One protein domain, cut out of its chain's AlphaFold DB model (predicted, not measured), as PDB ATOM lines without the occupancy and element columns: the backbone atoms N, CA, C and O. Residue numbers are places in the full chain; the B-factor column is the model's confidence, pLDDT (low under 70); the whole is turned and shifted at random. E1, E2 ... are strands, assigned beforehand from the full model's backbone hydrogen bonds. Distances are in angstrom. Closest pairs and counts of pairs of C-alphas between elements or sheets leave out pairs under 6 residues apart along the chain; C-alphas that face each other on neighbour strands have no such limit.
ATOM      1  N   LYS A   2     135.447 150.147 167.972       29.00
ATOM      2  CA  LYS A   2     134.365 150.753 167.175       29.00
ATOM      3  C   LYS A   2     134.731 152.219 166.935       29.00
ATOM      4  O   LYS A   2     134.808 152.970 167.902       29.00
ATOM      5  N   LYS A   3     135.004 152.610 165.689       31.72
ATOM      6  CA  LYS A   3     135.133 154.025 165.318       31.72
ATOM      7  C   LYS A   3     133.723 154.576 165.095       31.72
ATOM      8  O   LYS A   3     132.961 153.995 164.331       31.72
ATOM      9  N   ILE A   4     133.370 155.631 165.824       34.00
ATOM     10  CA  ILE A   4     132.124 156.380 165.641       34.00
ATOM     11  C   ILE A   4     132.448 157.500 164.653       34.00
ATOM     12  O   ILE A   4     133.373 158.271 164.900       34.00
ATOM     13  N   PHE A   5     131.722 157.558 163.541       41.66
ATOM     14  CA  PHE A   5     131.776 158.675 162.602       41.66
ATOM     15  C   PHE A   5     130.641 159.641 162.938       41.66
ATOM     16  O   PHE A   5     129.532 159.208 163.244       41.66
ATOM     17  N   SER A   6     130.929 160.938 162.921       33.06
ATOM     18  CA  SER A   6     129.938 161.994 163.109       33.06
ATOM     19  C   SER A   6     130.053 162.925 161.908       33.06
ATOM     20  O   SER A   6     131.111 163.512 161.693       33.06
ATOM     21  N   THR A   7     128.991 163.000 161.109       40.62
ATOM     22  CA  THR A   7     128.895 163.879 159.939       40.62
ATOM     23  C   THR A   7     127.742 164.842 160.184       40.62
ATOM     24  O   THR A   7     126.644 164.411 160.530       40.62
ATOM     25  N   ILE A   8     127.996 166.141 160.034       36.59
ATOM     26  CA  ILE A   8     126.981 167.197 160.124       36.59
ATOM     27  C   ILE A   8     126.535 167.507 158.691       36.59
ATOM     28  O   ILE A   8     127.359 167.920 157.880       36.59
ATOM     29  N   LEU A   9     125.255 167.287 158.383       38.25
ATOM     30  CA  LEU A   9     124.675 167.529 157.058       38.25
ATOM     31  C   LEU A   9     123.884 168.848 157.064       38.25
ATOM     32  O   LEU A   9     122.972 169.017 157.873       38.25
ATOM     33  N   PHE A  10     124.211 169.769 156.156       33.88
ATOM     34  CA  PHE A  10     123.355 170.909 155.815       33.88
ATOM     35  C   PHE A  10     122.478 170.511 154.623       33.88
ATOM     36  O   PHE A  10     122.996 170.162 153.567       33.88
ATOM     37  N   ILE A  11     121.154 170.540 154.792       34.34
ATOM     38  CA  ILE A  11     120.195 170.210 153.730       34.34
ATOM     39  C   ILE A  11     119.933 171.476 152.903       34.34
ATOM     40  O   ILE A  11     119.376 172.443 153.421       34.34
ATOM     41  N   ILE A  12     120.312 171.463 151.623       32.31
ATOM     42  CA  ILE A  12     119.958 172.478 150.617       32.31
ATOM     43  C   ILE A  12     119.330 171.730 149.425       32.31
ATOM     44  O   ILE A  12     119.769 170.629 149.099       32.31
ATOM     45  N   SER A  13     118.258 172.256 148.818       35.12
ATOM     46  CA  SER A  13     117.449 171.518 147.833       35.12
ATOM     47  C   SER A  13     117.977 171.568 146.387       35.12
ATOM     48  O   SER A  13     118.047 172.643 145.801       35.12
ATOM     49  N   THR A  14     118.194 170.364 145.837       41.47
ATOM     50  CA  THR A  14     118.013 169.842 144.455       41.47
ATOM     51  C   THR A  14     118.698 170.477 143.230       41.47
ATOM     52  O   THR A  14     118.235 171.513 142.766       41.47
ATOM     53  N   THR A  15     119.584 169.686 142.589       29.03
ATOM     54  CA  THR A  15     119.636 169.301 141.146       29.03
ATOM     55  C   THR A  15     120.437 167.974 140.985       29.03
ATOM     56  O   THR A  15     121.205 167.603 141.867       29.03
ATOM     57  N   THR A  16     120.162 167.188 139.932       39.19
ATOM     58  CA  THR A  16     120.420 165.728 139.720       39.19
ATOM     59  C   THR A  16     121.811 165.386 139.130       39.19
ATOM     60  O   THR A  16     122.168 165.982 138.127       39.19
ATOM     61  N   PHE A  17     122.649 164.491 139.692       43.81
ATOM     62  CA  PHE A  17     122.660 163.006 139.634       43.81
ATOM     63  C   PHE A  17     123.037 162.388 140.986       43.81
ATOM     64  O   PHE A  17     123.889 162.936 141.675       43.81
ATOM     65  N   ALA A  18     122.421 161.239 141.318       51.03
ATOM     66  CA  ALA A  18     122.583 160.480 142.567       51.03
ATOM     67  C   ALA A  18     122.904 161.404 143.762       51.03
ATOM     68  O   ALA A  18     123.850 161.208 144.516       51.03
ATOM     69  N   SER A  19     122.142 162.489 143.878       58.06
ATOM     70  CA  SER A  19     122.243 163.379 145.016       58.06
ATOM     71  C   SER A  19     121.859 162.572 146.239       58.06
ATOM     72  O   SER A  19     120.933 161.749 146.156       58.06
ATOM     73  N   ASP A  20     122.519 162.833 147.362       79.62
ATOM     74  CA  ASP A  20     122.029 162.369 148.649       79.62
ATOM     75  C   ASP A  20     120.521 162.625 148.704       79.62
ATOM     76  O   ASP A  20     120.050 163.748 148.514       79.62
ATOM     77  N   SER A  21     119.743 161.560 148.852       82.50
ATOM     78  CA  SER A  21     118.287 161.669 148.867       82.50
ATOM     79  C   SER A  21     117.804 161.394 150.271       82.50
ATOM     80  O   SER A  21     118.265 160.456 150.915       82.50
ATOM     81  N   TYR A  22     116.896 162.232 150.757       89.62
ATOM     82  CA  TYR A  22     116.266 162.057 152.055       89.62
ATOM     83  C   TYR A  22     114.798 161.705 151.861       89.62
ATOM     84  O   TYR A  22     114.041 162.466 151.260       89.62
ATOM     85  N   ASP A  23     114.397 160.557 152.389       88.31
ATOM     86  CA  ASP A  23     113.005 160.162 152.507       88.31
ATOM     87  C   ASP A  23     112.474 160.609 153.883       88.31
ATOM     88  O   ASP A  23     112.820 160.002 154.906       88.31
ATOM     89  N   PRO A  24     111.613 161.643 153.942       87.25
ATOM     90  CA  PRO A  24     111.083 162.155 155.203       87.25
ATOM     91  C   PRO A  24     110.102 161.193 155.884       87.25
ATOM     92  O   PRO A  24     109.847 161.338 157.078       87.25
ATOM     93  N   VAL A  25     109.538 160.219 155.160       89.69
ATOM     94  CA  VAL A  25     108.588 159.246 155.718       89.69
ATOM     95  C   VAL A  25     109.331 158.180 156.509       89.69
ATOM     96  O   VAL A  25     108.924 157.816 157.613       89.69
ATOM     97  N   THR A  26     110.427 157.671 155.954       91.75
ATOM     98  CA  THR A  26     111.225 156.616 156.593       91.75
ATOM     99  C   THR A  26     112.375 157.162 157.441       91.75
ATOM    100  O   THR A  26     112.934 156.429 158.266       91.75
ATOM    101  N   GLY A  27     112.718 158.440 157.260       90.94
ATOM    102  CA  GLY A  27     113.892 159.079 157.846       90.94
ATOM    103  C   GLY A  27     115.201 158.589 157.227       90.94
ATOM    104  O   GLY A  27     116.247 158.702 157.863       90.94
ATOM    105  N   MET A  28     115.157 157.988 156.039       93.81
ATOM    106  CA  MET A  28     116.326 157.409 155.388       93.81
ATOM    107  C   MET A  28     117.046 158.448 154.533       93.81
ATOM    108  O   MET A  28     116.414 159.161 153.764       93.81
ATOM    109  N   VAL A  29     118.370 158.498 154.639       90.31
ATOM    110  CA  VAL A  29     119.258 159.168 153.690       90.31
ATOM    111  C   VAL A  29     119.935 158.100 152.848       90.31
ATOM    112  O   VAL A  29     120.535 157.170 153.387       90.31
ATOM    113  N   TYR A  30     119.856 158.223 151.533       87.50
ATOM    114  CA  TYR A  30     120.631 157.411 150.610       87.50
ATOM    115  C   TYR A  30     121.756 158.262 150.044       87.50
ATOM    116  O   TYR A  30     121.488 159.194 149.291       87.50
ATOM    117  N   MET A  31     122.985 157.920 150.423       84.94
ATOM    118  CA  MET A  31     124.213 158.486 149.886       84.94
ATOM    119  C   MET A  31     124.793 157.462 148.913       84.94
ATOM    120  O   MET A  31     125.421 156.491 149.339       84.94
ATOM    121  N   PRO A  32     124.588 157.613 147.602       78.62
ATOM    122  CA  PRO A  32     125.083 156.650 146.621       78.62
ATOM    123  C   PRO A  32     126.610 156.591 146.596       78.62
ATOM    124  O   PRO A  32     127.158 155.643 146.037       78.62
ATOM    125  N   CYS A  33     127.275 157.565 147.231       78.06
ATOM    126  CA  CYS A  33     128.713 157.615 147.301       78.06
ATOM    127  C   CYS A  33     129.294 158.229 148.573       78.06
ATOM    128  O   CYS A  33     129.152 159.418 148.838       78.06
ATOM    129  N   VAL A  34     130.016 157.410 149.335       77.31
ATOM    130  CA  VAL A  34     130.791 157.804 150.509       77.31
ATOM    131  C   VAL A  34     132.169 157.162 150.422       77.31
ATOM    132  O   VAL A  34     132.292 155.936 150.423       77.31
ATOM    133  N   THR A  35     133.211 157.987 150.390       70.31
ATOM    134  CA  THR A  35     134.601 157.521 150.400       70.31
ATOM    135  C   THR A  35     135.112 157.417 151.838       70.31
ATOM    136  O   THR A  35     135.034 158.376 152.607       70.31
ATOM    137  N   VAL A  36     135.657 156.258 152.218       73.56
ATOM    138  CA  VAL A  36     136.277 156.015 153.530       73.56
ATOM    139  C   VAL A  36     137.672 155.434 153.317       73.56
ATOM    140  O   VAL A  36     137.836 154.245 153.056       73.56
ATOM    141  N   GLY A  37     138.703 156.270 153.447       77.19
ATOM    142  CA  GLY A  37     140.060 155.875 153.061       77.19
ATOM    143  C   GLY A  37     140.171 155.747 151.540       77.19
ATOM    144  O   GLY A  37     139.845 156.697 150.837       77.19
ATOM    145  N   SER A  38     140.629 154.594 151.047       61.78
ATOM    146  CA  SER A  38     140.694 154.267 149.612       61.78
ATOM    147  C   SER A  38     139.419 153.615 149.068       61.78
ATOM    148  O   SER A  38     139.311 153.410 147.864       61.78
ATOM    149  N   ASP A  39     138.476 153.262 149.942       69.94
ATOM    150  CA  ASP A  39     137.291 152.495 149.573       69.94
ATOM    151  C   ASP A  39     136.095 153.426 149.362       69.94
ATOM    152  O   ASP A  39     135.939 154.433 150.057       69.94
ATOM    153  N   SER A  40     135.230 153.079 148.412       75.38
ATOM    154  CA  SER A  40     133.995 153.810 148.115       75.38
ATOM    155  C   SER A  40     132.778 152.934 148.414       75.38
ATOM    156  O   SER A  40     132.784 151.728 148.146       75.38
ATOM    157  N   TYR A  41     131.723 153.529 148.977       82.00
ATOM    158  CA  TYR A  41     130.499 152.828 149.371       82.00
ATOM    159  C   TYR A  41     129.241 153.571 148.923       82.00
ATOM    160  O   TYR A  41     129.152 154.783 149.084       82.00
ATOM    161  N   ALA A  42     128.222 152.831 148.489       83.62
ATOM    162  CA  ALA A  42     126.843 153.307 148.496       83.62
ATOM    163  C   ALA A  42     126.241 153.032 149.879       83.62
ATOM    164  O   ALA A  42     126.142 151.874 150.305       83.62
ATOM    165  N   VAL A  43     125.864 154.089 150.591       90.56
ATOM    166  CA  VAL A  43     125.474 154.056 151.998       90.56
ATOM    167  C   VAL A  43     124.005 154.440 152.156       90.56
ATOM    168  O   VAL A  43     123.552 155.484 151.701       90.56
ATOM    169  N   GLU A  44     123.250 153.598 152.853       92.94
ATOM    170  CA  GLU A  44     121.934 153.943 153.383       92.94
ATOM    171  C   GLU A  44     122.103 154.284 154.867       92.94
ATOM    172  O   GLU A  44     122.682 153.513 155.642       92.94
ATOM    173  N   MET A  45     121.591 155.435 155.277       93.31
ATOM    174  CA  MET A  45     121.642 155.946 156.641       93.31
ATOM    175  C   MET A  45     120.229 156.211 157.143       93.31
ATOM    176  O   MET A  45     119.370 156.631 156.382       93.31
ATOM    177  N   LYS A  46     119.967 155.984 158.428       94.25
ATOM    178  CA  LYS A  46     118.681 156.292 159.057       94.25
ATOM    179  C   LYS A  46     118.858 157.391 160.092       94.25
ATOM    180  O   LYS A  46     119.760 157.295 160.923       94.25
ATOM    181  N   LEU A  47     117.996 158.399 160.043       90.12
ATOM    182  CA  LEU A  47     117.884 159.429 161.065       90.12
ATOM    183  C   LEU A  47     117.409 158.795 162.382       90.12
ATOM    184  O   LEU A  47     116.335 158.194 162.449       90.12
ATOM    185  N   GLU A  48     118.226 158.924 163.417       90.62
ATOM    186  CA  GLU A  48     117.904 158.634 164.809       90.62
ATOM    187  C   GLU A  48     117.617 159.950 165.565       90.62
ATOM    188  O   GLU A  48     117.648 161.050 165.004       90.62
ATOM    189  N   GLU A  49     117.292 159.847 166.855       85.50
ATOM    190  CA  GLU A  49     117.064 161.014 167.711       85.50
ATOM    191  C   GLU A  49     118.298 161.941 167.742       85.50
ATOM    192  O   GLU A  49     119.441 161.500 167.620       85.50
ATOM    193  N   ASN A  50     118.069 163.243 167.939       86.25
ATOM    194  CA  ASN A  50     119.113 164.278 168.011       86.25
ATOM    195  C   ASN A  50     119.944 164.474 166.727       86.25
ATOM    196  O   ASN A  50     121.119 164.823 166.813       86.25
ATOM    197  N   LEU A  51     119.341 164.289 165.545       78.44
ATOM    198  CA  LEU A  51     119.993 164.522 164.242       78.44
ATOM    199  C   LEU A  51     121.210 163.617 163.981       78.44
ATOM    200  O   LEU A  51     122.068 163.934 163.158       78.44
ATOM    201  N   LEU A  52     121.288 162.480 164.671       83.25
ATOM    202  CA  LEU A  52     122.303 161.470 164.417       83.25
ATOM    203  C   LEU A  52     121.839 160.569 163.283       83.25
ATOM    204  O   LEU A  52     120.730 160.048 163.314       83.25
ATOM    205  N   PHE A  53     122.699 160.340 162.301       85.62
ATOM    206  CA  PHE A  53     122.432 159.364 161.259       85.62
ATOM    207  C   PHE A  53     123.251 158.101 161.496       85.62
ATOM    208  O   PHE A  53     124.470 158.150 161.671       85.62
ATOM    209  N   LYS A  54     122.582 156.952 161.468       90.44
ATOM    210  CA  LYS A  54     123.220 155.645 161.585       90.44
ATOM    211  C   LYS A  54     123.266 154.966 160.231       90.44
ATOM    212  O   LYS A  54     122.226 154.768 159.612       90.44
ATOM    213  N   VAL A  55     124.453 154.542 159.808       90.38
ATOM    214  CA  VAL A  55     124.612 153.678 158.634       90.38
ATOM    215  C   VAL A  55     123.865 152.366 158.875       90.38
ATOM    216  O   VAL A  55     124.206 151.609 159.787       90.38
ATOM    217  N   VAL A  56     122.835 152.109 158.073       94.50
ATOM    218  CA  VAL A  56     122.058 150.862 158.107       94.50
ATOM    219  C   VAL A  56     122.495 149.889 157.021       94.50
ATOM    220  O   VAL A  56     122.343 148.681 157.193       94.50
ATOM    221  N   LYS A  57     123.100 150.395 155.942       92.69
ATOM    222  CA  LYS A  57     123.681 149.584 154.873       92.69
ATOM    223  C   LYS A  57     124.856 150.321 154.249       92.69
ATOM    224  O   LYS A  57     124.787 151.527 154.056       92.69
ATOM    225  N   ALA A  58     125.906 149.591 153.906       90.56
ATOM    226  CA  ALA A  58     127.013 150.096 153.108       90.56
ATOM    227  C   ALA A  58     127.401 149.000 152.120       90.56
ATOM    228  O   ALA A  58     127.825 147.919 152.530       90.56
ATOM    229  N   ASN A  59     127.210 149.256 150.832       88.19
ATOM    230  CA  ASN A  59     127.644 148.352 149.775       88.19
ATOM    231  C   ASN A  59     128.914 148.935 149.181       88.19
ATOM    232  O   ASN A  59     128.897 150.084 148.746       88.19
ATOM    233  N   ALA A  60     130.001 148.164 149.179       82.69
ATOM    234  CA  ALA A  60     131.199 148.571 148.460       82.69
ATOM    235  C   ALA A  60     130.837 148.774 146.985       82.69
ATOM    236  O   ALA A  60     130.170 147.926 146.386       82.69
ATOM    237  N   ILE A  61     131.261 149.897 146.425       74.81
ATOM    238  CA  ILE A  61     131.145 150.173 144.997       74.81
ATOM    239  C   ILE A  61     132.530 150.016 144.385       74.81
ATOM    240  O   ILE A  61     133.518 150.557 144.872       74.81
ATOM    241  N   SER A  62     132.604 149.182 143.351       54.97
ATOM    242  CA  SER A  62     133.857 148.824 142.681       54.97
ATOM    243  C   SER A  62     134.422 149.946 141.811       54.97
ATOM    244  O   SER A  62     135.585 149.889 141.430       54.97
ATOM    245  N   SER A  63     133.602 150.939 141.475       55.97
ATOM    246  CA  SER A  63     134.012 152.186 140.837       55.97
ATOM    247  C   SER A  63     133.997 153.291 141.887       55.97
ATOM    248  O   SER A  63     133.011 153.415 142.616       55.97
ATOM    249  N   GLY A  64     135.091 154.044 141.989       56.81
ATOM    250  CA  GLY A  64     135.230 155.154 142.928       56.81
ATOM    251  C   GLY A  64     134.083 156.163 142.835       56.81
ATOM    252  O   GLY A  64     133.325 156.192 141.870       56.81
TER     253      GLY A  64
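What this domain is: This is residues 2 to 64 of the 345 residues of an uncharacterized protein of Methyloprofundus sp (UniProt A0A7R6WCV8). One strongly twisted, bent sheet of four strands has a long unnamed stretch, residues 2 to 20, crossing over one face and looping back into edge strand E1. The 63 printed residues hold no named helix and E1, E2, E3, E4 in that order, also across the antiparallel sheet. The class is all strand, with 29 residues, under half, in named elements; the whole is compact, radius of gyration of the C-alphas 12.1 A, spans 33 by 30 by 18 A.

Where its parts are: E1 is residues 21 to 23, from C-alpha 21 at (118.287, 161.669, 148.867), 6.6 A from first to last C-alpha; E2 is residues 28 to 36, 20.1 A; E3 is residues 39 to 47, 23.6 A; E4 is residues 53 to 60, 18.9 A, and ends at C-alpha 60 at (131.199, 148.571, 148.460).

How they stand to each other: The strands form a meander, each the antiparallel neighbour of the one before, in three hairpins. E1 and E2 stand at 149 degrees, N 23 to O 28 2.8 A, within hydrogen-bond range. E2 and E3 stand at 152 degrees, N 31 to O 43 2.8 A; E3 and E4 at 149 degrees, N 44 to O 57 2.8 A. E2 bends by 74 degrees at residue 32. E1 and E4 are apart.

The domain as a whole: The farthest C-alphas, of Lys 2 and Thr 15, are 35.2 A apart. The printed part has no cut; the three links are tight. pLDDT is under 70 at residues 2 to 19, 38 to 39 and 62 to 64.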